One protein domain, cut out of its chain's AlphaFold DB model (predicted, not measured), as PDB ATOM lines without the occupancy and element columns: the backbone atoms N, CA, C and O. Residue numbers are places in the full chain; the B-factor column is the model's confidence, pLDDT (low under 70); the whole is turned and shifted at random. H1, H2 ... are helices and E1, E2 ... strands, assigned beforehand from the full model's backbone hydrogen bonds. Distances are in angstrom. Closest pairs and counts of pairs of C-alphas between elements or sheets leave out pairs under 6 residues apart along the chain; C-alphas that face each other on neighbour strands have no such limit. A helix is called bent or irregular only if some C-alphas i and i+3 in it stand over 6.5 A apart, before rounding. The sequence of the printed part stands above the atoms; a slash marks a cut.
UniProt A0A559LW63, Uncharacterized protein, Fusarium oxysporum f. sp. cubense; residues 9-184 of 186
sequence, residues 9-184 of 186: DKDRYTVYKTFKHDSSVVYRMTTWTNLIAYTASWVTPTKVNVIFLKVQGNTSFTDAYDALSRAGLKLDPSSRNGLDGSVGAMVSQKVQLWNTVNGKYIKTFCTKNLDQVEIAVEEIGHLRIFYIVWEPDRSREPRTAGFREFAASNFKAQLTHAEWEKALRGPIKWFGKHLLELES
ATOM      1  N   ASP A   9      20.514  17.722 113.564       80.44
ATOM      2  CA  ASP A   9      19.511  17.227 114.515       80.44
ATOM      3  C   ASP A   9      19.349  18.114 115.761       80.44
ATOM      4  O   ASP A   9      18.372  17.979 116.498       80.44
ATOM      5  N   LYS A  10      20.304  19.011 116.018       77.56
ATOM      6  CA  LYS A  10      20.278  19.953 117.145       77.56
ATOM      7  C   LYS A  10      19.774  21.335 116.737       77.56
ATOM      8  O   LYS A  10      19.354  22.105 117.600       77.56
ATOM      9  N   ASP A  11      19.778  21.627 115.441       81.62
ATOM     10  CA  ASP A  11      19.321  22.901 114.910       81.62
ATOM     11  C   ASP A  11      17.801  23.057 115.007       81.62
ATOM     12  O   ASP A  11      17.017  22.102 114.951       81.62
ATOM     13  N   ARG A  12      17.378  24.314 115.126       84.25
ATOM     14  CA  ARG A  12      15.974  24.722 115.097       84.25
ATOM     15  C   ARG A  12      15.741  25.576 113.867       84.25
ATOM     16  O   ARG A  12      16.499  26.509 113.628       84.25
ATOM     17  N   TYR A  13      14.694  25.277 113.114       86.88
ATOM     18  CA  TYR A  13      14.392  25.908 111.837       86.88
ATOM     19  C   TYR A  13      13.082  26.687 111.918       86.88
ATOM     20  O   TYR A  13      12.070  26.169 112.394       86.88
ATOM     21  N   THR A  14      13.095  27.926 111.437       85.94
ATOM     22  CA  THR A  14      11.903  28.777 111.310       85.94
ATOM     23  C   THR A  14      11.480  28.828 109.850       85.94
ATOM     24  O   THR A  14      12.330  29.045 108.984       85.94
ATOM     25  N   VAL A  15      10.184  28.671 109.565       87.75
ATOM     26  CA  VAL A  15       9.624  28.927 108.229       87.75
ATOM     27  C   VAL A  15       9.540  30.439 108.027       87.75
ATOM     28  O   VAL A  15       8.832  31.118 108.756       87.75
ATOM     29  N   TYR A  16      10.259  30.965 107.038       81.25
ATOM     30  CA  TYR A  16      10.296  32.405 106.753       81.25
ATOM     31  C   TYR A  16       9.504  32.804 105.519       81.25
ATOM     32  O   TYR A  16       9.115  33.959 105.395       81.25
ATOM     33  N   LYS A  17       9.358  31.904 104.546       86.94
ATOM     34  CA  LYS A  17       8.584  32.171 103.332       86.94
ATOM     35  C   LYS A  17       7.932  30.902 102.831       86.94
ATOM     36  O   LYS A  17       8.491  29.815 102.971       86.94
ATOM     37  N   THR A  18       6.791  31.077 102.189       91.12
ATOM     38  CA  THR A  18       6.108  30.027 101.443       91.12
ATOM     39  C   THR A  18       5.854  30.499 100.024       91.12
ATOM     40  O   THR A  18       5.564  31.674  99.809       91.12
ATOM     41  N   PHE A  19       5.921  29.589  99.065       92.00
ATOM     42  CA  PHE A  19       5.702  29.892  97.657       92.00
ATOM     43  C   PHE A  19       4.811  28.836  97.022       92.00
ATOM     44  O   PHE A  19       4.823  27.678  97.440       92.00
ATOM     45  N   LYS A  20       4.095  29.228  95.969       91.12
ATOM     46  CA  LYS A  20       3.548  28.285  94.995       91.12
ATOM     47  C   LYS A  20       4.501  28.221  93.812       91.12
ATOM     48  O   LYS A  20       4.918  29.261  93.308       91.12
ATOM     49  N   HIS A  21       4.856  27.019  93.387       87.56
ATOM     50  CA  HIS A  21       5.760  26.804  92.264       87.56
ATOM     51  C   HIS A  21       5.471  25.451  91.622       87.56
ATOM     52  O   HIS A  21       5.459  24.453  92.331       87.56
ATOM     53  N   ASP A  22       5.256  25.418  90.302       84.81
ATOM     54  CA  ASP A  22       5.130  24.172  89.527       84.81
ATOM     55  C   ASP A  22       4.164  23.151  90.165       84.81
ATOM     56  O   ASP A  22       4.538  22.058  90.599       84.81
ATOM     57  N   SER A  23       2.910  23.576  90.347       87.81
ATOM     58  CA  SER A  23       1.855  22.791  91.007       87.81
ATOM     59  C   SER A  23       2.270  22.183  92.357       87.81
ATOM     60  O   SER A  23       1.886  21.066  92.703       87.81
ATOM     61  N   SER A  24       3.109  22.908  93.091       92.19
ATOM     62  CA  SER A  24       3.692  22.497  94.363       92.19
ATOM     63  C   SER A  24       3.721  23.679  95.331       92.19
ATOM     64  O   SER A  24       3.678  24.848  94.926       92.19
ATOM     65  N   VAL A  25       3.858  23.376  96.617       94.94
ATOM     66  CA  VAL A  25       4.108  24.368  97.664       94.94
ATOM     67  C   VAL A  25       5.545  24.237  98.138       94.94
ATOM     68  O   VAL A  25       6.028  23.134  98.373       94.94
ATOM     69  N   VAL A  26       6.233  25.365  98.296       95.12
ATOM     70  CA  VAL A  26       7.614  25.416  98.783       95.12
ATOM     71  C   VAL A  26       7.671  26.175 100.097       95.12
ATOM     72  O   VAL A  26       7.251  27.327 100.157       95.12
ATOM     73  N   TYR A  27       8.264  25.570 101.119       93.94
ATOM     74  CA  TYR A  27       8.583  26.194 102.398       93.94
ATOM     75  C   TYR A  27      10.073  26.519 102.443       93.94
ATOM     76  O   TYR A  27      10.915  25.635 102.289       93.94
ATOM     77  N   ARG A  28      10.412  27.786 102.686       92.12
ATOM     78  CA  ARG A  28      11.786  28.217 102.948       92.12
ATOM     79  C   ARG A  28      11.995  28.366 104.445       92.12
ATOM     80  O   ARG A  28      11.394  29.242 105.071       92.12
ATOM     81  N   MET A  29      12.901  27.565 104.984       89.94
ATOM     82  CA  MET A  29      13.286  27.577 106.386       89.94
ATOM     83  C   MET A  29      14.745  27.988 106.556       89.94
ATOM     84  O   MET A  29      15.574  27.701 105.696       89.94
ATOM     85  N   THR A  30      15.081  28.630 107.672       83.56
ATOM     86  CA  THR A  30      16.484  28.863 108.053       83.56
ATOM     87  C   THR A  30      16.682  28.573 109.531       83.56
ATOM     88  O   THR A  30      15.729  28.647 110.311       83.56
ATOM     89  N   THR A  31      17.916  28.273 109.931       79.00
ATOM     90  CA  THR A  31      18.265  28.108 111.345       79.00
ATOM     91  C   THR A  31      17.915  29.358 112.148       79.00
ATOM     92  O   THR A  31      18.259  30.472 111.756       79.00
ATOM     93  N   TRP A  32      17.230  29.173 113.276       62.34
ATOM     94  CA  TRP A  32      16.740  30.233 114.163       62.34
ATOM     95  C   TRP A  32      17.875  31.099 114.722       62.34
ATOM     96  O   TRP A  32      17.728  32.307 114.881       62.34
ATOM     97  N   THR A  33      19.053  30.508 114.914       55.75
ATOM     98  CA  THR A  33      20.275  31.193 115.345       55.75
ATOM     99  C   THR A  33      20.901  32.066 114.259       55.75
ATOM    100  O   THR A  33      22.044  32.455 114.432       55.75
ATOM    101  N   ASN A  34      20.212  32.409 113.163       52.69
ATOM    102  CA  ASN A  34      20.787  33.091 111.994       52.69
ATOM    103  C   ASN A  34      21.693  34.287 112.357       52.69
ATOM    104  O   ASN A  34      22.760  34.430 111.782       52.69
ATOM    105  N   LEU A  35      21.345  35.079 113.379       45.28
ATOM    106  CA  LEU A  35      22.188  36.186 113.847       45.28
ATOM    107  C   LEU A  35      23.463  35.723 114.586       45.28
ATOM    108  O   LEU A  35      24.542  36.240 114.318       45.28
ATOM    109  N   ILE A  36      23.353  34.730 115.475       46.41
ATOM    110  CA  ILE A  36      24.470  34.173 116.263       46.41
ATOM    111  C   ILE A  36      25.361  33.268 115.399       46.41
ATOM    112  O   ILE A  36      26.575  33.277 115.534       46.41
ATOM    113  N   ALA A  37      24.777  32.497 114.485       48.62
ATOM    114  CA  ALA A  37      25.492  31.672 113.520       48.62
ATOM    115  C   ALA A  37      26.200  32.542 112.475       48.62
ATOM    116  O   ALA A  37      27.333  32.242 112.112       48.62
ATOM    117  N   TYR A  38      25.580  33.647 112.041       47.25
ATOM    118  CA  TYR A  38      26.231  34.627 111.177       47.25
ATOM    119  C   TYR A  38      27.437  35.260 111.870       47.25
ATOM    120  O   TYR A  38      28.505  35.241 111.272       47.25
ATOM    121  N   THR A  39      27.330  35.728 113.121       46.72
ATOM    122  CA  THR A  39      28.482  36.282 113.863       46.72
ATOM    123  C   THR A  39      29.528  35.217 114.202       46.72
ATOM    124  O   THR A  39      30.717  35.446 113.996       46.72
ATOM    125  N   ALA A  40      29.120  34.012 114.607       47.56
ATOM    126  CA  ALA A  40      30.034  32.896 114.847       47.56
ATOM    127  C   ALA A  40      30.740  32.418 113.566       47.56
ATOM    128  O   ALA A  40      31.860  31.916 113.656       47.56
ATOM    129  N   SER A  41      30.150  32.612 112.376       49.00
ATOM    130  CA  SER A  41      30.769  32.259 111.084       49.00
ATOM    131  C   SER A  41      32.025  33.080 110.743       49.00
ATOM    132  O   SER A  41      32.750  32.738 109.804       49.00
ATOM    133  N   TRP A  42      32.271  34.179 111.469       47.84
ATOM    134  CA  TRP A  42      33.472  35.008 111.319       47.84
ATOM    135  C   TRP A  42      34.707  34.354 111.940       47.84
ATOM    136  O   TRP A  42      35.804  34.513 111.418       47.84
ATOM    137  N   VAL A  43      34.518  33.586 113.014       45.28
ATOM    138  CA  VAL A  43      35.594  32.975 113.820       45.28
ATOM    139  C   VAL A  43      35.582  31.447 113.773       45.28
ATOM    140  O   VAL A  43      36.593  30.808 114.036       45.28
ATOM    141  N   THR A  44      34.464  30.837 113.380       45.12
ATOM    142  CA  THR A  44      34.321  29.386 113.215       45.12
ATOM    143  C   THR A  44      33.751  29.077 111.829       45.12
ATOM    144  O   THR A  44      32.982  29.875 111.296       45.12
ATOM    145  N   PRO A  45      34.062  27.928 111.206       53.97
ATOM    146  CA  PRO A  45      33.484  27.517 109.922       53.97
ATOM    147  C   PRO A  45      32.005  27.082 110.047       53.97
ATOM    148  O   PRO A  45      31.574  26.113 109.423       53.97
ATOM    149  N   THR A  46      31.215  27.781 110.863       60.69
ATOM    150  CA  THR A  46      29.797  27.496 111.079       60.69
ATOM    151  C   THR A  46      28.994  27.981 109.875       60.69
ATOM    152  O   THR A  46      29.020  29.161 109.527       60.69
ATOM    153  N   LYS A  47      28.295  27.051 109.217       70.31
ATOM    154  CA  LYS A  47      27.415  27.330 108.079       70.31
ATOM    155  C   LYS A  47      25.989  27.557 108.572       70.31
ATOM    156  O   LYS A  47      25.495  26.793 109.397       70.31
ATOM    157  N   VAL A  48      25.310  28.562 108.032       78.38
ATOM    158  CA  VAL A  48      23.869  28.763 108.225       78.38
ATOM    159  C   VAL A  48      23.127  27.767 107.336       78.38
ATOM    160  O   VAL A  48      23.301  27.779 106.116       78.38
ATOM    161  N   ASN A  49      22.292  26.915 107.938       86.06
ATOM    162  CA  ASN A  49      21.490  25.957 107.184       86.06
ATOM    163  C   ASN A  49      20.197  26.629 106.691       86.06
ATOM    164  O   ASN A  49      19.408  27.176 107.470       86.06
ATOM    165  N   VAL A  50      19.975  26.564 105.383       88.50
ATOM    166  CA  VAL A  50      18.765  27.010 104.689       88.50
ATOM    167  C   VAL A  50      18.113  25.784 104.071       88.50
ATOM    168  O   VAL A  50      18.790  24.983 103.440       88.50
ATOM    169  N   ILE A  51      16.806  25.621 104.235       92.62
ATOM    170  CA  ILE A  51      16.065  24.496 103.665       92.62
ATOM    171  C   ILE A  51      14.980  25.042 102.749       92.62
ATOM    172  O   ILE A  51      14.159  25.856 103.167       92.62
ATOM    173  N   PHE A  52      14.953  24.554 101.517       94.50
ATOM    174  CA  PHE A  52      13.822  24.672 100.612       94.50
ATOM    175  C   PHE A  52      13.126  23.315 100.554       94.50
ATOM    176  O   PHE A  52      13.651  22.373  99.968       94.50
ATOM    177  N   LEU A  53      11.957  23.214 101.186       96.06
ATOM    178  CA  LEU A  53      11.128  22.012 101.204       96.06
ATOM    179  C   LEU A  53       9.965  22.175 100.222       96.06
ATOM    180  O   LEU A  53       9.058  22.961 100.484       96.06
ATOM    181  N   LYS A  54       9.987  21.445  99.107       96.00
ATOM    182  CA  LYS A  54       8.906  21.374  98.114       96.00
ATOM    183  C   LYS A  54       8.003  20.180  98.425       96.00
ATOM    184  O   LYS A  54       8.476  19.050  98.452       96.00
ATOM    185  N   VAL A  55       6.708  20.432  98.606       95.88
ATOM    186  CA  VAL A  55       5.653  19.410  98.642       95.88
ATOM    187  C   VAL A  55       5.055  19.322  97.243       95.88
ATOM    188  O   VAL A  55       4.277  20.185  96.827       95.88
ATOM    189  N   GLN A  56       5.503  18.328  96.485       94.06
ATOM    190  CA  GLN A  56       5.164  18.153  95.081       94.06
ATOM    191  C   GLN A  56       3.705  17.705  94.919       94.06
ATOM    192  O   GLN A  56       3.171  16.983  95.751       94.06
ATOM    193  N   GLY A  57       3.032  18.180  93.865       87.00
ATOM    194  CA  GLY A  57       1.637  17.808  93.572       87.00
ATOM    195  C   GLY A  57       0.578  18.546  94.390       87.00
ATOM    196  O   GLY A  57      -0.596  18.495  94.040       87.00
ATOM    197  N   ASN A  58       0.979  19.303  95.411       85.75
ATOM    198  CA  ASN A  58       0.060  20.081  96.232       85.75
ATOM    199  C   ASN A  58       0.061  21.555  95.814       85.75
ATOM    200  O   ASN A  58       1.073  22.240  95.923       85.75
ATOM    201  N   THR A  59      -1.085  22.081  95.379       87.12
ATOM    202  CA  THR A  59      -1.232  23.488  94.939       87.12
ATOM    203  C   THR A  59      -1.815  24.414  96.015       87.12
ATOM    204  O   THR A  59      -1.828  25.646  95.871       87.12
ATOM    205  N   SER A  60      -2.287  23.821  97.109       94.00
ATOM    206  CA  SER A  60      -2.875  24.470  98.275       94.00
ATOM    207  C   SER A  60      -1.883  24.458  99.436       94.00
ATOM    208  O   SER A  60      -1.317  23.415  99.763       94.00
ATOM    209  N   PHE A  61      -1.673  25.617 100.071       93.81
ATOM    210  CA  PHE A  61      -0.822  25.719 101.264       93.81
ATOM    211  C   PHE A  61      -1.345  24.845 102.400       93.81
ATOM    212  O   PHE A  61      -0.559  24.181 103.074       93.81
ATOM    213  N   THR A  62      -2.666  24.815 102.551       95.56
ATOM    214  CA  THR A  62      -3.350  24.027 103.566       95.56
ATOM    215  C   THR A  62      -3.107  22.541 103.359       95.56
ATOM    216  O   THR A  62      -2.704  21.857 104.297       95.56
ATOM    217  N   ASP A  63      -3.279  22.055 102.130       94.81
ATOM    218  CA  ASP A  63      -3.148  20.626 101.836       94.81
ATOM    219  C   ASP A  63      -1.695  20.172 101.986       94.81
ATOM    220  O   ASP A  63      -1.432  19.145 102.610       94.81
ATOM    221  N   ALA A  64      -0.744  20.991 101.521       96.00
ATOM    222  CA  ALA A  64       0.681  20.745 101.710       96.00
ATOM    223  C   ALA A  64       1.079  20.729 103.197       96.00
ATOM    224  O   ALA A  64       1.808  19.837 103.634       96.00
ATOM    225  N   TYR A  65       0.581  21.684 103.989       96.19
ATOM    226  CA  TYR A  65       0.840  21.755 105.427       96.19
ATOM    227  C   TYR A  65       0.261  20.537 106.155       96.19
ATOM    228  O   TYR A  65       0.947  19.896 106.956       96.19
ATOM    229  N   ASP A  66      -0.991  20.191 105.860       96.00
ATOM    230  CA  ASP A  66      -1.675  19.067 106.488       96.00
ATOM    231  C   ASP A  66      -1.021  17.735 106.079       96.00
ATOM    232  O   ASP A  66      -0.882  16.842 106.918       96.00
ATOM    233  N   ALA A  67      -0.545  17.605 104.835       95.81
ATOM    234  CA  ALA A  67       0.223  16.448 104.375       95.81
ATOM    235  C   ALA A  67       1.532  16.282 105.165       95.81
ATOM    236  O   ALA A  67       1.798  15.194 105.679       95.81
ATOM    237  N   LEU A  68       2.306  17.359 105.339       96.38
ATOM    238  CA  LEU A  68       3.528  17.340 106.154       96.38
ATOM    239  C   LEU A  68       3.233  16.965 107.612       96.38
ATOM    240  O   LEU A  68       3.913  16.112 108.185       96.38
ATOM    241  N   SER A  69       2.180  17.545 108.194       95.25
ATOM    242  CA  SER A  69       1.755  17.255 109.565       95.25
ATOM    243  C   SER A  69       1.374  15.781 109.745       95.25
ATOM    244  O   SER A  69       1.842  15.140 110.692       95.25
ATOM    245  N   ARG A  70       0.606  15.206 108.804       95.50
ATOM    246  CA  ARG A  70       0.256  13.771 108.781       95.50
ATOM    247  C   ARG A  70       1.485  12.874 108.645       95.50
ATOM    248  O   ARG A  70       1.557  11.844 109.308       95.50
ATOM    249  N   ALA A  71       2.473  13.289 107.855       94.19
ATOM    250  CA  ALA A  71       3.745  12.583 107.701       94.19
ATOM    251  C   ALA A  71       4.704  12.759 108.902       94.19
ATOM    252  O   ALA A  71       5.807  12.208 108.912       94.19
ATOM    253  N   GLY A  72       4.293  13.503 109.935       92.75
ATOM    254  CA  GLY A  72       5.041  13.689 111.178       92.75
ATOM    255  C   GLY A  72       5.972  14.904 111.196       92.75
ATOM    256  O   GLY A  72       6.696  15.083 112.176       92.75
ATOM    257  N   LEU A  73       5.946  15.753 110.164       95.00
ATOM    258  CA  LEU A  73       6.687  17.013 110.112       95.00
ATOM    259  C   LEU A  73       5.755  18.199 110.402       95.00
ATOM    260  O   LEU A  73       5.124  18.760 109.510       95.00
ATOM    261  N   LYS A  74       5.675  18.596 111.674       92.94
ATOM    262  CA  LYS A  74       4.837  19.720 112.114       92.94
ATOM    263  C   LYS A  74       5.578  21.048 111.952       92.94
ATOM    264  O   LYS A  74       6.568  21.290 112.640       92.94
ATOM    265  N   LEU A  75       5.084  21.894 111.052       91.44
ATOM    266  CA  LEU A  75       5.550  23.270 110.865       91.44
ATOM    267  C   LEU A  75       4.739  24.250 111.729       91.44
ATOM    268  O   LEU A  75       3.705  23.884 112.295       91.44
ATOM    269  N   ASP A  76       5.181  25.507 111.801       87.75
ATOM    270  CA  ASP A  76       4.441  26.568 112.492       87.75
ATOM    271  C   ASP A  76       3.007  26.695 111.925       87.75
ATOM    272  O   ASP A  76       2.864  26.845 110.705       87.75
ATOM    273  N   PRO A  77       1.946  26.644 112.758       88.38
ATOM    274  CA  PRO A  77       0.553  26.739 112.308       88.38
ATOM    275  C   PRO A  77       0.232  27.966 111.452       88.38
ATOM    276  O   PRO A  77      -0.609  27.894 110.559       88.38
ATOM    277  N   SER A  78       0.921  29.081 111.677       86.44
ATOM    278  CA  SER A  78       0.780  30.303 110.872       86.44
ATOM    279  C   SER A  78       1.139  30.098 109.393       86.44
ATOM    280  O   SER A  78       0.628  30.807 108.531       86.44
ATOM    281  N   SER A  79       1.966  29.096 109.073       89.00
ATOM    282  CA  SER A  79       2.337  28.757 107.695       89.00
ATOM    283  C   SER A  79       1.283  27.928 106.954       89.00
ATOM    284  O   SER A  79       1.410  27.749 105.741       89.00
ATOM    285  N   ARG A  80       0.228  27.454 107.639       91.44
ATOM    286  CA  ARG A  80      -0.815  26.597 107.048       91.44
ATOM    287  C   ARG A  80      -1.524  27.254 105.869       91.44
ATOM    288  O   ARG A  80      -1.786  26.592 104.877       91.44
ATOM    289  N   ASN A  81      -1.771  28.560 105.940       90.44
ATOM    290  CA  ASN A  81      -2.428  29.310 104.865       90.44
ATOM    291  C   ASN A  81      -1.429  30.022 103.933       90.44
ATOM    292  O   ASN A  81      -1.832  30.819 103.088       90.44
ATOM    293  N   GLY A  82      -0.133  29.728 104.073       85.88
ATOM    294  CA  GLY A  82       0.942  30.506 103.473       85.88
ATOM    295  C   GLY A  82       1.290  31.745 104.304       85.88
ATOM    296  O   GLY A  82       0.459  32.304 105.017       85.88
ATOM    297  N   LEU A  83       2.550  32.156 104.230       85.06
ATOM    298  CA  LEU A  83       3.070  33.345 104.892       85.06
ATOM    299  C   LEU A  83       2.952  34.564 103.983       85.06
ATOM    300  O   LEU A  83       3.304  34.500 102.803       85.06
ATOM    301  N   ASP A  84       2.516  35.683 104.561       74.31
ATOM    302  CA  ASP A  84       2.526  36.970 103.872       74.31
ATOM    303  C   ASP A  84       3.973  37.396 103.564       74.31
ATOM    304  O   ASP A  84       4.863  37.355 104.420       74.31
ATOM    305  N   GLY A  85       4.203  37.767 102.303       64.31
ATOM    306  CA  GLY A  85       5.484  38.221 101.775       64.31
ATOM    307  C   GLY A  85       5.709  39.730 101.891       64.31
ATOM    308  O   GLY A  85       6.746  40.206 101.423       64.31
ATOM    309  N   SER A  86       4.768  40.483 102.473       66.06
ATOM    310  CA  SER A  86       4.907  41.921 102.705       66.06
ATOM    311  C   SER A  86       6.093  42.243 103.628       66.06
ATOM    312  O   SER A  86       6.474  41.461 104.503       66.06
ATOM    313  N   VAL A  87       6.713  43.415 103.446       56.28
ATOM    314  CA  VAL A  87       7.862  43.846 104.268       56.28
ATOM    315  C   VAL A  87       7.484  43.928 105.750       56.28
ATOM    316  O   VAL A  87       8.259  43.489 106.596       56.28
ATOM    317  N   GLY A  88       6.274  44.405 106.059       53.25
ATOM    318  CA  GLY A  88       5.745  44.459 107.424       53.25
ATOM    319  C   GLY A  88       5.566  43.072 108.048       53.25
ATOM    320  O   GLY A  88       6.005  42.860 109.179       53.25
ATOM    321  N   ALA A  89       5.019  42.109 107.299       60.72
ATOM    322  CA  ALA A  89       4.893  40.725 107.756       60.72
ATOM    323  C   ALA A  89       6.254  40.038 107.930       60.72
ATOM    324  O   ALA A  89       6.454  39.305 108.891       60.72
ATOM    325  N   MET A  90       7.230  40.314 107.060       58.59
ATOM    326  CA  MET A  90       8.593  39.789 107.206       58.59
ATOM    327  C   MET A  90       9.320  40.354 108.436       58.59
ATOM    328  O   MET A  90      10.149  39.664 109.033       58.59
ATOM    329  N   VAL A  91       9.049  41.607 108.816       56.84
ATOM    330  CA  VAL A  91       9.622  42.226 110.023       56.84
ATOM    331  C   VAL A  91       8.943  41.686 111.278       56.84
ATOM    332  O   VAL A  91       9.643  41.269 112.199       56.84
ATOM    333  N   SER A  92       7.610  41.594 111.311       56.78
ATOM    334  CA  SER A  92       6.899  40.973 112.439       56.78
ATOM    335  C   SER A  92       7.260  39.492 112.592       56.78
ATOM    336  O   SER A  92       7.417  39.015 113.716       56.78
ATOM    337  N   GLN A  93       7.536  38.797 111.482       56.75
ATOM    338  CA  GLN A  93       8.063  37.432 111.466       56.75
ATOM    339  C   GLN A  93       9.441  37.295 112.132       56.75
ATOM    340  O   GLN A  93       9.780  36.247 112.668       56.75
ATOM    341  N   LYS A  94      10.267  38.343 112.111       55.09
ATOM    342  CA  LYS A  94      11.566  38.331 112.798       55.09
ATOM    343  C   LYS A  94      11.456  38.658 114.289       55.09
ATOM    344  O   LYS A  94      12.349  38.281 115.039       55.09
ATOM    345  N   VAL A  95      10.403  39.370 114.693       53.31
ATOM    346  CA  VAL A  95      10.200  39.862 116.068       53.31
ATOM    347  C   VAL A  95       9.374  38.887 116.908       53.31
ATOM    348  O   VAL A  95       9.635  38.724 118.097       53.31
ATOM    349  N   GLN A  96       8.395  38.210 116.308       54.12
ATOM    350  CA  GLN A  96       7.656  37.147 116.983       54.12
ATOM    351  C   GLN A  96       8.560  35.912 117.122       54.12
ATOM    352  O   GLN A  96       9.286  35.551 116.204       54.12
ATOM    353  N   LEU A  97       8.561  35.264 118.283       54.69
ATOM    354  CA  LEU A  97       9.233  33.980 118.490       54.69
ATOM    355  C   LEU A  97       8.382  32.873 117.846       54.69
ATOM    356  O   LEU A  97       7.522  32.295 118.502       54.69
ATOM    357  N   TRP A  98       8.585  32.613 116.551       62.03
ATOM    358  CA  TRP A  98       7.862  31.564 115.812       62.03
ATOM    359  C   TRP A  98       8.139  30.184 116.397       62.03
ATOM    360  O   TRP A  98       9.243  29.899 116.878       62.03
ATOM    361  N   ASN A  99       7.152  29.295 116.287       72.75
ATOM    362  CA  ASN A  99       7.350  27.889 116.585       72.75
ATOM    363  C   ASN A  99       8.351  27.319 115.583       72.75
ATOM    364  O   ASN A  99       8.129  27.251 114.376       72.75
ATOM    365  N   THR A 100       9.496  26.910 116.106       82.19
ATOM    366  CA  THR A 100      10.577  26.336 115.312       82.19
ATOM    367  C   THR A 100      10.453  24.826 115.248       82.19
ATOM    368  O   THR A 100      10.168  24.172 116.255       82.19
ATOM    369  N   VAL A 101      10.754  24.257 114.084       87.75
ATOM    370  CA  VAL A 101      10.861  22.811 113.907       87.75
ATOM    371  C   VAL A 101      12.289  22.360 114.205       87.75
ATOM    372  O   VAL A 101      13.259  22.960 113.748       87.75
ATOM    373  N   ASN A 102      12.441  21.315 115.015       88.69
ATOM    374  CA  ASN A 102      13.754  20.735 115.290       88.69
ATOM    375  C   ASN A 102      14.220  19.905 114.077       88.69
ATOM    376  O   ASN A 102      13.438  19.127 113.524       88.69
ATOM    377  N   GLY A 103      15.488  20.047 113.679       88.12
ATOM    378  CA  GLY A 103      16.064  19.339 112.535       88.12
ATOM    379  C   GLY A 103      15.961  17.817 112.621       88.12
ATOM    380  O   GLY A 103      15.741  17.170 111.599       88.12
ATOM    381  N   LYS A 104      15.964  17.241 113.831       90.44
ATOM    382  CA  LYS A 104      15.712  15.811 114.058       90.44
ATOM    383  C   LYS A 104      14.388  15.361 113.442       90.44
ATOM    384  O   LYS A 104      14.314  14.261 112.895       90.44
ATOM    385  N   TYR A 105      13.338  16.185 113.510       92.75
ATOM    386  CA  TYR A 105      12.042  15.849 112.916       92.75
ATOM    387  C   TYR A 105      12.081  15.915 111.392       92.75
ATOM    388  O   TYR A 105      11.518  15.036 110.749       92.75
ATOM    389  N   ILE A 106      12.804  16.880 110.813       93.50
ATOM    390  CA  ILE A 106      13.011  16.964 109.359       93.50
ATOM    391  C   ILE A 106      13.770  15.731 108.861       93.50
ATOM    392  O   ILE A 106      13.344  15.085 107.904       93.50
ATOM    393  N   LYS A 107      14.860  15.360 109.541       92.12
ATOM    394  CA  LYS A 107      15.644  14.171 109.199       92.12
ATOM    395  C   LYS A 107      14.813  12.900 109.338       92.12
ATOM    396  O   LYS A 107      14.775  12.104 108.411       92.12
ATOM    397  N   THR A 108      14.091  12.745 110.450       92.81
ATOM    398  CA  THR A 108      13.196  11.596 110.675       92.81
ATOM    399  C   THR A 108      12.137  11.500 109.581       92.81
ATOM    400  O   THR A 108      11.889  10.412 109.072       92.81
ATOM    401  N   PHE A 109      11.532  12.625 109.195       95.00
ATOM    402  CA  PHE A 109      10.581  12.690 108.091       95.00
ATOM    403  C   PHE A 109      11.218  12.225 106.776       95.00
ATOM    404  O   PHE A 109      10.666  11.349 106.117       95.00
ATOM    405  N   CYS A 110      12.408  12.720 106.429       93.19
ATOM    406  CA  CYS A 110      13.106  12.296 105.213       93.19
ATOM    407  C   CYS A 110      13.457  10.799 105.240       93.19
ATOM    408  O   CYS A 110      13.249  10.093 104.261       93.19
ATOM    409  N   THR A 111      13.945  10.292 106.375       91.12
ATOM    410  CA  THR A 111      14.302   8.877 106.560       91.12
ATOM    411  C   THR A 111      13.092   7.944 106.507       91.12
ATOM    412  O   THR A 111      13.224   6.804 106.075       91.12
ATOM    413  N   LYS A 112      11.911   8.393 106.939       93.06
ATOM    414  CA  LYS A 112      10.679   7.592 106.867       93.06
ATOM    415  C   LYS A 112      10.075   7.527 105.462       93.06
ATOM    416  O   LYS A 112       9.301   6.616 105.205       93.06
ATOM    417  N   ASN A 113      10.424   8.468 104.586       91.19
ATOM    418  CA  ASN A 113       9.835   8.631 103.255       91.19
ATOM    419  C   ASN A 113      10.911   8.561 102.152       91.19
ATOM    420  O   ASN A 113      10.868   9.328 101.197       91.19
ATOM    421  N   LEU A 114      11.924   7.697 102.299       88.81
ATOM    422  CA  LEU A 114      13.096   7.662 101.404       88.81
ATOM    423  C   LEU A 114      12.753   7.403  99.932       88.81
ATOM    424  O   LEU A 114      13.452   7.891  99.056       88.81
ATOM    425  N   ASP A 115      11.691   6.647  99.672       89.00
ATOM    426  CA  ASP A 115      11.173   6.351  98.334       89.00
ATOM    427  C   ASP A 115      10.366   7.512  97.726       89.00
ATOM    428  O   ASP A 115      10.036   7.496  96.545       89.00
ATOM    429  N   GLN A 116      10.058   8.532  98.527       92.50
ATOM    430  CA  GLN A 116       9.236   9.686  98.165       92.50
ATOM    431  C   GLN A 116       9.976  11.015  98.325       92.50
ATOM    432  O   GLN A 116       9.378  12.071  98.121       92.50
ATOM    433  N   VAL A 117      11.245  10.992  98.734       92.81
ATOM    434  CA  VAL A 117      12.031  12.193  99.012       92.81
ATOM    435  C   VAL A 117      13.310  12.193  98.188       92.81
ATOM    436  O   VAL A 117      14.104  11.262  98.252       92.81
ATOM    437  N   GLU A 118      13.556  13.298  97.493       92.69
ATOM    438  CA  GLU A 118      14.850  13.605  96.888       92.69
ATOM    439  C   GLU A 118      15.497  14.772  97.640       92.69
ATOM    440  O   GLU A 118      14.841  15.767  97.967       92.69
ATOM    441  N   ILE A 119      16.793  14.642  97.936       91.50
ATOM    442  CA  ILE A 119      17.561  15.644  98.679       91.50
ATOM    443  C   ILE A 119      18.805  16.006  97.884       91.50
ATOM    444  O   ILE A 119      19.636  15.147  97.594       91.50
ATOM    445  N   ALA A 120      18.973  17.294  97.618       90.25
ATOM    446  CA  ALA A 120      20.223  17.860  97.143       90.25
ATOM    447  C   ALA A 120      20.762  18.871  98.156       90.25
ATOM    448  O   ALA A 120      19.998  19.540  98.850       90.25
ATOM    449  N   VAL A 121      22.087  18.992  98.230       89.19
ATOM    450  CA  VAL A 121      22.759  19.944  99.119       89.19
ATOM    451  C   VAL A 121      23.753  20.761  98.316       89.19
ATOM    452  O   VAL A 121      24.482  20.220  97.489       89.19
ATOM    453  N   GLU A 122      23.780  22.059  98.579       86.94
ATOM    454  CA  GLU A 122      24.714  23.001  97.980       86.94
ATOM    455  C   GLU A 122      25.306  23.909  99.057       86.94
ATOM    456  O   GLU A 122      24.624  24.312  99.999       86.94
ATOM    457  N   GLU A 123      26.588  24.239  98.941       85.69
ATOM    458  CA  GLU A 123      27.261  25.137  99.873       85.69
ATOM    459  C   GLU A 123      27.813  26.370  99.155       85.69
ATOM    460  O   GLU A 123      28.672  26.262  98.281       85.69
ATOM    461  N   ILE A 124      27.381  27.559  99.582       78.81
ATOM    462  CA  ILE A 124      27.780  28.843  98.987       78.81
ATOM    463  C   ILE A 124      28.186  29.796 100.112       78.81
ATOM    464  O   ILE A 124      27.366  30.189 100.939       78.81
ATOM    465  N   GLY A 125      29.469  30.159 100.181       75.56
ATOM    466  CA  GLY A 125      29.985  31.033 101.240       75.56
ATOM    467  C   GLY A 125      29.738  30.449 102.637       75.56
ATOM    468  O   GLY A 125      30.162  29.324 102.921       75.56
ATOM    469  N   HIS A 126      29.050  31.201 103.500       74.69
ATOM    470  CA  HIS A 126      28.638  30.763 104.839       74.69
ATOM    471  C   HIS A 126      27.300  29.996 104.850       74.69
ATOM    472  O   HIS A 126      26.841  29.603 105.919       74.69
ATOM    473  N   LEU A 127      26.665  29.765 103.699       81.50
ATOM    474  CA  LEU A 127      25.384  29.068 103.596       81.50
ATOM    475  C   LEU A 127      25.581  27.591 103.249       81.50
ATOM    476  O   LEU A 127      26.434  27.233 102.432       81.50
ATOM    477  N   ARG A 128      24.736  26.744 103.834       87.00
ATOM    478  CA  ARG A 128      24.463  25.383 103.369       87.00
ATOM    479  C   ARG A 128      22.979  25.278 103.056       87.00
ATOM    480  O   ARG A 128      22.140  25.492 103.927       87.00
ATOM    481  N   ILE A 129      22.662  24.965 101.813       89.00
ATOM    482  CA  ILE A 129      21.309  24.967 101.279       89.00
ATOM    483  C   ILE A 129      20.895  23.527 101.013       89.00
ATOM    484  O   ILE A 129      21.552  22.811 100.265       89.00
ATOM    485  N   PHE A 130      19.803  23.110 101.636       91.75
ATOM    486  CA  PHE A 130      19.163  21.823 101.423       91.75
ATOM    487  C   PHE A 130      17.950  22.027 100.522       91.75
ATOM    488  O   PHE A 130      17.030  22.770 100.868       91.75
ATOM    489  N   TYR A 131      17.929  21.338  99.393       93.12
ATOM    490  CA  TYR A 131      16.775  21.231  98.515       93.12
ATOM    491  C   TYR A 131      16.124  19.886  98.786       93.12
ATOM    492  O   TYR A 131      16.687  18.850  98.447       93.12
ATOM    493  N   ILE A 132      14.966  19.903  99.434       94.75
ATOM    494  CA  ILE A 132      14.209  18.704  99.781       94.75
ATOM    495  C   ILE A 132      12.934  18.727  98.952       94.75
ATOM    496  O   ILE A 132      12.134  19.655  99.074       94.75
ATOM    497  N   VAL A 133      12.736  17.718  98.116       95.25
ATOM    498  CA  VAL A 133      11.497  17.525  97.361       95.25
ATOM    499  C   VAL A 133      10.824  16.280  97.896       95.25
ATOM    500  O   VAL A 133      11.442  15.224  97.928       95.25
ATOM    501  N   TRP A 134       9.571  16.404  98.316       96.19
ATOM    502  CA  TRP A 134       8.757  15.287  98.773       96.19
ATOM    503  C   TRP A 134       7.522  15.139  97.892       96.19
ATOM    504  O   TRP A 134       6.822  16.125  97.652       96.19
ATOM    505  N   GLU A 135       7.254  13.920  97.431       94.75
ATOM    506  CA  GLU A 135       6.023  13.558  96.729       94.75
ATOM    507  C   GLU A 135       5.134  12.675  97.639       94.75
ATOM    508  O   GLU A 135       5.347  11.458  97.705       94.75
ATOM    509  N   PRO A 136       4.155  13.259  98.364       93.12
ATOM    510  CA  PRO A 136       3.256  12.504  99.241       93.12
ATOM    511  C   PRO A 136       2.479  11.373  98.557       93.12
ATOM    512  O   PRO A 136       2.269  10.332  99.181       93.12
ATOM    513  N   ASP A 137       2.072  11.547  97.300       89.94
ATOM    514  CA  ASP A 137       1.055  10.706  96.659       89.94
ATOM    515  C   ASP A 137       1.645   9.503  95.910       89.94
ATOM    516  O   ASP A 137       0.900   8.662  95.408       89.94
ATOM    517  N   ARG A 138       2.982   9.390  95.830       86.19
ATOM    518  CA  ARG A 138       3.701   8.345  95.055       86.19
ATOM    519  C   ARG A 138       3.304   8.303  93.579       86.19
ATOM    520  O   ARG A 138       3.573   7.321  92.892       86.19
ATOM    521  N   SER A 139       2.667   9.359  93.084       86.25
ATOM    522  CA  SER A 139       2.133   9.414  91.723       86.25
ATOM    523  C   SER A 139       3.241   9.595  90.687       86.25
ATOM    524  O   SER A 139       3.069   9.287  89.508       86.25
ATOM    525  N   ARG A 140       4.390  10.108  91.130       86.12
ATOM    526  CA  ARG A 140       5.573  10.382  90.319       86.12
ATOM    527  C   ARG A 140       6.813  10.422  91.197       86.12
ATOM    528  O   ARG A 140       6.733  10.627  92.406       86.12
ATOM    529  N   GLU A 141       7.967  10.299  90.559       87.69
ATOM    530  CA  GLU A 141       9.239  10.511  91.237       87.69
ATOM    531  C   GLU A 141       9.354  11.967  91.733       87.69
ATOM    532  O   GLU A 141       8.912  12.900  91.039       87.69
ATOM    533  N   PRO A 142       9.931  12.196  92.924       87.25
ATOM    534  CA  PRO A 142      10.349  13.527  93.347       87.25
ATOM    535  C   PRO A 142      11.359  14.077  92.334       87.25
ATOM    536  O   PRO A 142      12.181  13.326  91.821       87.25
ATOM    537  N   ARG A 143      11.258  15.367  91.992       81.69
ATOM    538  CA  ARG A 143      12.143  15.989  90.995       81.69
ATOM    539  C   ARG A 143      12.768  17.268  91.523       81.69
ATOM    540  O   ARG A 143      12.062  18.241  91.796       81.69
ATOM    541  N   THR A 144      14.097  17.300  91.571       75.81
ATOM    542  CA  THR A 144      14.880  18.513  91.869       75.81
ATOM    543  C   THR A 144      15.146  19.412  90.656       75.81
ATOM    544  O   THR A 144      15.566  20.558  90.835       75.81
ATOM    545  N   ALA A 145      14.883  18.944  89.430       75.62
ATOM    546  CA  ALA A 145      15.080  19.726  88.205       75.62
ATOM    547  C   ALA A 145      14.265  21.037  88.225       75.62
ATOM    548  O   ALA A 145      13.074  21.026  88.538       75.62
ATOM    549  N   GLY A 146      14.903  22.173  87.925       76.81
ATOM    550  CA  GLY A 146      14.276  23.505  87.952       76.81
ATOM    551  C   GLY A 146      14.065  24.092  89.355       76.81
ATOM    552  O   GLY A 146      13.843  25.296  89.508       76.81
ATOM    553  N   PHE A 147      14.137  23.266  90.408       86.81
ATOM    554  CA  PHE A 147      13.885  23.707  91.779       86.81
ATOM    555  C   PHE A 147      15.058  24.508  92.357       86.81
ATOM    556  O   PHE A 147      14.844  25.448  93.127       86.81
ATOM    557  N   ARG A 148      16.292  24.180  91.956       86.56
ATOM    558  CA  ARG A 148      17.487  24.929  92.370       86.56
ATOM    559  C   ARG A 148      17.475  26.338  91.788       86.56
ATOM    560  O   ARG A 148      17.694  27.295  92.522       86.56
ATOM    561  N   GLU A 149      17.125  26.482  90.514       86.12
ATOM    562  CA  GLU A 149      16.990  27.766  89.822       86.12
ATOM    563  C   GLU A 149      15.865  28.612  90.441       86.12
ATOM    564  O   GLU A 149      16.031  29.810  90.704       86.12
ATOM    565  N   PHE A 150      14.729  27.981  90.759       88.06
ATOM    566  CA  PHE A 150      13.642  28.624  91.495       88.06
ATOM    567  C   PHE A 150      14.109  29.151  92.861       88.06
ATOM    568  O   PHE A 150      13.862  30.308  93.210       88.06
ATOM    569  N   ALA A 151      14.805  28.327  93.639       86.38
ATOM    570  CA  ALA A 151      15.310  28.734  94.941       86.38
ATOM    571  C   ALA A 151      16.379  29.833  94.824       86.38
ATOM    572  O   ALA A 151      16.336  30.803  95.581       86.38
ATOM    573  N   ALA A 152      17.278  29.736  93.841       83.56
ATOM    574  CA  ALA A 152      18.320  30.723  93.595       83.56
ATOM    575  C   ALA A 152      17.738  32.098  93.240       83.56
ATOM    576  O   ALA A 152      18.134  33.111  93.814       83.56
ATOM    577  N   SER A 153      16.731  32.143  92.367       82.38
ATOM    578  CA  SER A 153      16.045  33.393  92.012       82.38
ATOM    579  C   SER A 153      15.304  34.026  93.201       82.38
ATOM    580  O   SER A 153      15.397  35.234  93.410       82.38
ATOM    581  N   ASN A 154      14.646  33.219  94.041       81.50
ATOM    582  CA  ASN A 154      13.901  33.690  95.220       81.50
ATOM    583  C   ASN A 154      14.778  33.961  96.458       81.50
ATOM    584  O   ASN A 154      14.287  34.445  97.486       81.50
ATOM    585  N   PHE A 155      16.074  33.664  96.365       81.19
ATOM    586  CA  PHE A 155      17.071  33.893  97.411       81.19
ATOM    587  C   PHE A 155      18.278  34.699  96.921       81.19
ATOM    588  O   PHE A 155      19.291  34.788  97.612       81.19
ATOM    589  N   LYS A 156      18.159  35.325  95.742       76.94
ATOM    590  CA  LYS A 156      19.265  35.968  95.030       76.94
ATOM    591  C   LYS A 156      20.011  36.990  95.881       76.94
ATOM    592  O   LYS A 156      21.226  36.948  95.922       76.94
ATOM    593  N   ALA A 157      19.311  37.868  96.601       68.81
ATOM    594  CA  ALA A 157      19.963  38.891  97.423       68.81
ATOM    595  C   ALA A 157      20.855  38.283  98.523       68.81
ATOM    596  O   ALA A 157      21.967  38.753  98.752       68.81
ATOM    597  N   GLN A 158      20.388  37.216  99.179       74.19
ATOM    598  CA  GLN A 158      21.152  36.503 100.202       74.19
ATOM    599  C   GLN A 158      22.300  35.688  99.597       74.19
ATOM    600  O   GLN A 158      23.380  35.650 100.179       74.19
ATOM    601  N   LEU A 159      22.083  35.076  98.429       71.00
ATOM    602  CA  LEU A 159      23.123  34.359  97.690       71.00
ATOM    603  C   LEU A 159      24.231  35.296  97.229       71.00
ATOM    604  O   LEU A 159      25.391  35.042  97.525       71.00
ATOM    605  N   THR A 160      23.873  36.418  96.605       69.81
ATOM    606  CA  THR A 160      24.821  37.457  96.208       69.81
ATOM    607  C   THR A 160      25.606  37.935  97.425       69.81
ATOM    608  O   THR A 160      26.828  37.947  97.384       69.81
ATOM    609  N   HIS A 161      24.956  38.240  98.552       67.94
ATOM    610  CA  HIS A 161      25.691  38.622  99.758       67.94
ATOM    611  C   HIS A 161      26.673  37.531 100.225       67.94
ATOM    612  O   HIS A 161      27.831  37.832 100.497       67.94
ATOM    613  N   ALA A 162      26.261  36.260 100.243       65.94
ATOM    614  CA  ALA A 162      27.127  35.145 100.622       65.94
ATOM    615  C   ALA A 162      28.296  34.909  99.641       65.94
ATOM    616  O   ALA A 162      29.384  34.518 100.068       65.94
ATOM    617  N   GLU A 163      28.102  35.148  98.342       69.69
ATOM    618  CA  GLU A 163      29.144  35.085  97.307       69.69
ATOM    619  C   GLU A 163      30.155  36.226  97.449       69.69
ATOM    620  O   GLU A 163      31.364  35.985  97.421       69.69
ATOM    621  N   TRP A 164      29.674  37.451  97.670       66.44
ATOM    622  CA  TRP A 164      30.518  38.609  97.965       66.44
ATOM    623  C   TRP A 164      31.329  38.389  99.243       66.44
ATOM    624  O   TRP A 164      32.539  38.603  99.256       66.44
ATOM    625  N   GLU A 165      30.704  37.881 100.305       63.03
ATOM    626  CA  GLU A 165      31.421  37.507 101.521       63.03
ATOM    627  C   GLU A 165      32.438  36.390 101.285       63.03
ATOM    628  O   GLU A 165      33.530  36.446 101.841       63.03
ATOM    629  N   LYS A 166      32.132  35.375 100.465       66.50
ATOM    630  CA  LYS A 166      33.103  34.330 100.100       66.50
ATOM    631  C   LYS A 166      34.339  34.945  99.439       66.50
ATOM    632  O   LYS A 166      35.455  34.564  99.794       66.50
ATOM    633  N   ALA A 167      34.142  35.890  98.520       64.38
ATOM    634  CA  ALA A 167      35.224  36.593  97.836       64.38
ATOM    635  C   ALA A 167      36.047  37.473  98.798       64.38
ATOM    636  O   ALA A 167      37.274  37.444  98.756       64.38
ATOM    637  N   LEU A 168      35.388  38.189  99.716       61.88
ATOM    638  CA  LEU A 168      36.038  39.080 100.688       61.88
ATOM    639  C   LEU A 168      36.708  38.342 101.859       61.88
ATOM    640  O   LEU A 168      37.709  38.811 102.393       61.88
ATOM    641  N   ARG A 169      36.180  37.183 102.273       58.22
ATOM    642  CA  ARG A 169      36.721  36.377 103.386       58.22
ATOM    643  C   ARG A 169      37.846  35.429 102.959       58.22
ATOM    644  O   ARG A 169      38.546  34.918 103.831       58.22
ATOM    645  N   GLY A 170      38.031  35.187 101.658       55.78
ATOM    646  CA  GLY A 170      39.144  34.385 101.128       55.78
ATOM    647  C   GLY A 170      40.524  34.878 101.600       55.78
ATOM    648  O   GLY A 170      41.269  34.084 102.171       55.78
ATOM    649  N   PRO A 171      40.839  36.181 101.467       51.12
ATOM    650  CA  PRO A 171      42.094  36.762 101.954       51.12
ATOM    651  C   PRO A 171      42.238  36.740 103.485       51.12
ATOM    652  O   PRO A 171      43.306  36.429 104.002       51.12
ATOM    653  N   ILE A 172      41.162  37.019 104.229       51.44
ATOM    654  CA  ILE A 172      41.199  37.130 105.701       51.44
ATOM    655  C   ILE A 172      41.430  35.764 106.365       51.44
ATOM    656  O   ILE A 172      42.184  35.668 107.329       51.44
ATOM    657  N   LYS A 173      40.837  34.684 105.832       51.09
ATOM    658  CA  LYS A 173      41.092  33.320 106.328       51.09
ATOM    659  C   LYS A 173      42.522  32.850 106.067       51.09
ATOM    660  O   LYS A 173      43.039  32.078 106.866       51.09
ATOM    661  N   TRP A 174      43.146  33.299 104.977       50.62
ATOM    662  CA  TRP A 174      44.549  33.003 104.690       50.62
ATOM    663  C   TRP A 174      45.477  33.719 105.681       50.62
ATOM    664  O   TRP A 174      46.293  33.064 106.323       50.62
ATOM    665  N   PHE A 175      45.266  35.021 105.909       50.22
ATOM    666  CA  PHE A 175      46.043  35.785 106.892       50.22
ATOM    667  C   PHE A 175      45.859  35.280 108.328       50.22
ATOM    668  O   PHE A 175      46.843  35.110 109.035       50.22
ATOM    669  N   GLY A 176      44.626  34.989 108.756       51.53
ATOM    670  CA  GLY A 176      44.369  34.467 110.104       51.53
ATOM    671  C   GLY A 176      44.947  33.066 110.336       51.53
ATOM    672  O   GLY A 176      45.400  32.772 111.436       51.53
ATOM    673  N   LYS A 177      44.978  32.213 109.302       50.56
ATOM    674  CA  LYS A 177      45.608  30.890 109.390       50.56
ATOM    675  C   LYS A 177      47.136  30.993 109.494       50.56
ATOM    676  O   LYS A 177      47.710  30.302 110.321       50.56
ATOM    677  N   HIS A 178      47.770  31.882 108.727       52.53
ATOM    678  CA  HIS A 178      49.219  32.104 108.818       52.53
ATOM    679  C   HIS A 178      49.656  32.818 110.101       52.53
ATOM    680  O   HIS A 178      50.741  32.540 110.593       52.53
ATOM    681  N   LEU A 179      48.830  33.697 110.675       47.19
ATOM    682  CA  LEU A 179      49.144  34.322 111.966       47.19
ATOM    683  C   LEU A 179      49.124  33.308 113.120       47.19
ATOM    684  O   LEU A 179      49.986  33.362 113.985       47.19
ATOM    685  N   LEU A 180      48.181  32.361 113.105       49.41
ATOM    686  CA  LEU A 180      48.088  31.308 114.123       49.41
ATOM    687  C   LEU A 180      49.159  30.218 113.971       49.41
ATOM    688  O   LEU A 180      49.534  29.613 114.968       49.41
ATOM    689  N   GLU A 181      49.650  29.968 112.754       51.09
ATOM    690  CA  GLU A 181      50.797  29.073 112.512       51.09
ATOM    691  C   GLU A 181      52.125  29.710 112.975       51.09
ATOM    692  O   GLU A 181      53.022  28.992 113.395       51.09
ATOM    693  N   LEU A 182      52.237  31.046 112.965       49.84
ATOM    694  CA  LEU A 182      53.416  31.775 113.459       49.84
ATOM    695  C   LEU A 182      53.468  31.912 114.990       49.84
ATOM    696  O   LEU A 182      54.552  32.071 115.532       49.84
ATOM    697  N   GLU A 183      52.331  31.845 115.689       48.06
ATOM    698  CA  GLU A 183      52.276  31.875 117.165       48.06
ATOM    699  C   GLU A 183      52.411  30.484 117.815       48.06
ATOM    700  O   GLU A 183      52.523  30.395 119.034       48.06
ATOM    701  N   SER A 184      52.379  29.394 117.038       48.44
ATOM    702  CA  SER A 184      52.529  28.023 117.558       48.44
ATOM    703  C   SER A 184      53.950  27.454 117.472       48.44
ATOM    704  O   SER A 184      54.157  26.322 117.906       48.44
TER     705      SER A 184
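AT A GLANCE: This is residues 9 to 184 of the 186 residues of an uncharacterized protein of Fusarium oxysporum f. sp. cubense (UniProt A0A559LW63). A twisted sheet of five strands stands between helices on both of its faces, with H2 and H5 over one face and H6 on the other, while the long helix H7 leaves past the turn between E4 and E5 as an arm; residues 177 to 184, of which 177 to 182 belong to H7, stick out. H4 lies off the edge strand E1, and H1 lies beside the strands on the same face as H6. The printed part has 176 residues, with seven named helices and five named strands in the order E1, E2, H1, E3, H2, H3, H4, H5, E4, E5, H6, H7. The mixed sheet runs E1, E2, E3, E5, E4, with E3 and E5 parallel and the other neighbours antiparallel; the class is mixed, helices and strands. The whole is compact, with a radius of gyration of the C-alphas of 17.7 A, yet elongated in outline, spanning 59 by 37 by 29 A.

HOW THE PARTS SIT: Start at E1, residues 12 to 21, which bends by 57 degrees at residue 16 and forms a hairpin with E2, residues 24 to 31; look for N 19 and O 26, 2.8 A apart. E3, residues 48 to 55, is antiparallel to E2, with N 27 and O 53 at 2.8 A. E5, residues 127 to 134, is parallel to E3 at 16 degrees, with N 52 and O 130 at 2.8 A, and forms a hairpin with the edge strand E4, residues 117 to 124, where N 131 and O 120 are 2.8 A apart. H1, residues 34 to 40, is on the sheet at a height of 5.2 A, over none of the strands; its closest C-alpha pair with E3 is Ala 37 and Val 48, 6.3 A. On the opposite face, H2, residues 61 to 70, has a height of 9.8 A and lies over E3 and, only just, E2, on which 3 of its C-alphas fall; it runs across the strands, at 70 degrees to E3 on the local plane. H3, residues 77 to 81, touches H2, with C-alphas 62 and 80 closest at 5.0 A, and only grazes the sheet. H4, residues 87 to 95, also only grazes it, with C-alphas 16 and 93 closest to E1 at 7.2 A. H5, residues 103 to 112, is on the same face as H2; just before it, residues 101 to 102 pair antiparallel with residues 12 to 13 of E1. H6, residues 147 to 154, is on the opposite face from H5, with C-alphas 52 and 151 closest to E3 at 7.1 A. H7, residues 156 to 182, was assigned as one helix by its hydrogen bonds but is bent, with C-alphas 168 and 171 6.6 A apart; its arms H7a and H7b stand at a steep tilt of 40 degrees. H7a only grazes the sheet, with C-alphas 124 and 162 closest to E4 at 6.5 A, and H7b is not on it. Every O i to N i+4 pair is within hydrogen-bond range in H1, H2, H4, H5, H6, H7a and H7b; in H3 it is 0 of 1, with 1 of 2 O i to N i+3 pairs within range.

IN THESE COORDINATES: Find C-alpha 12 at (15.974, 24.722, 115.097); E1 runs 25.1 A from there to C-alpha 21. E2 measures 23.1 A, E3 22.6 A, E4 22.9 A and E5 22.1 A. H2 measures 14.2 A, H5 14.1 A and H4 12.7 A. H3 is irregular, but only just: C-alphas 78 and 81 are 6.9 A apart. H7a, residues 156 to 168, starts at C-alpha 156, (19.265, 35.968, 95.030), and is 18.0 A long; H7b, residues 171 to 182, is 16.9 A long and ends at C-alpha 182, (53.416, 31.775, 113.459).

THE WHOLE: The two C-alphas farthest apart are those of Ser 139 and Glu 183, at 60.5 A. The printed part has no cut, and the link from E5 to H6, 12 residues, is long. The mean pLDDT of the printed part is 77.9; look for values under 70 at residues 32 to 46, 85 to 98, 157 and 160 to 184.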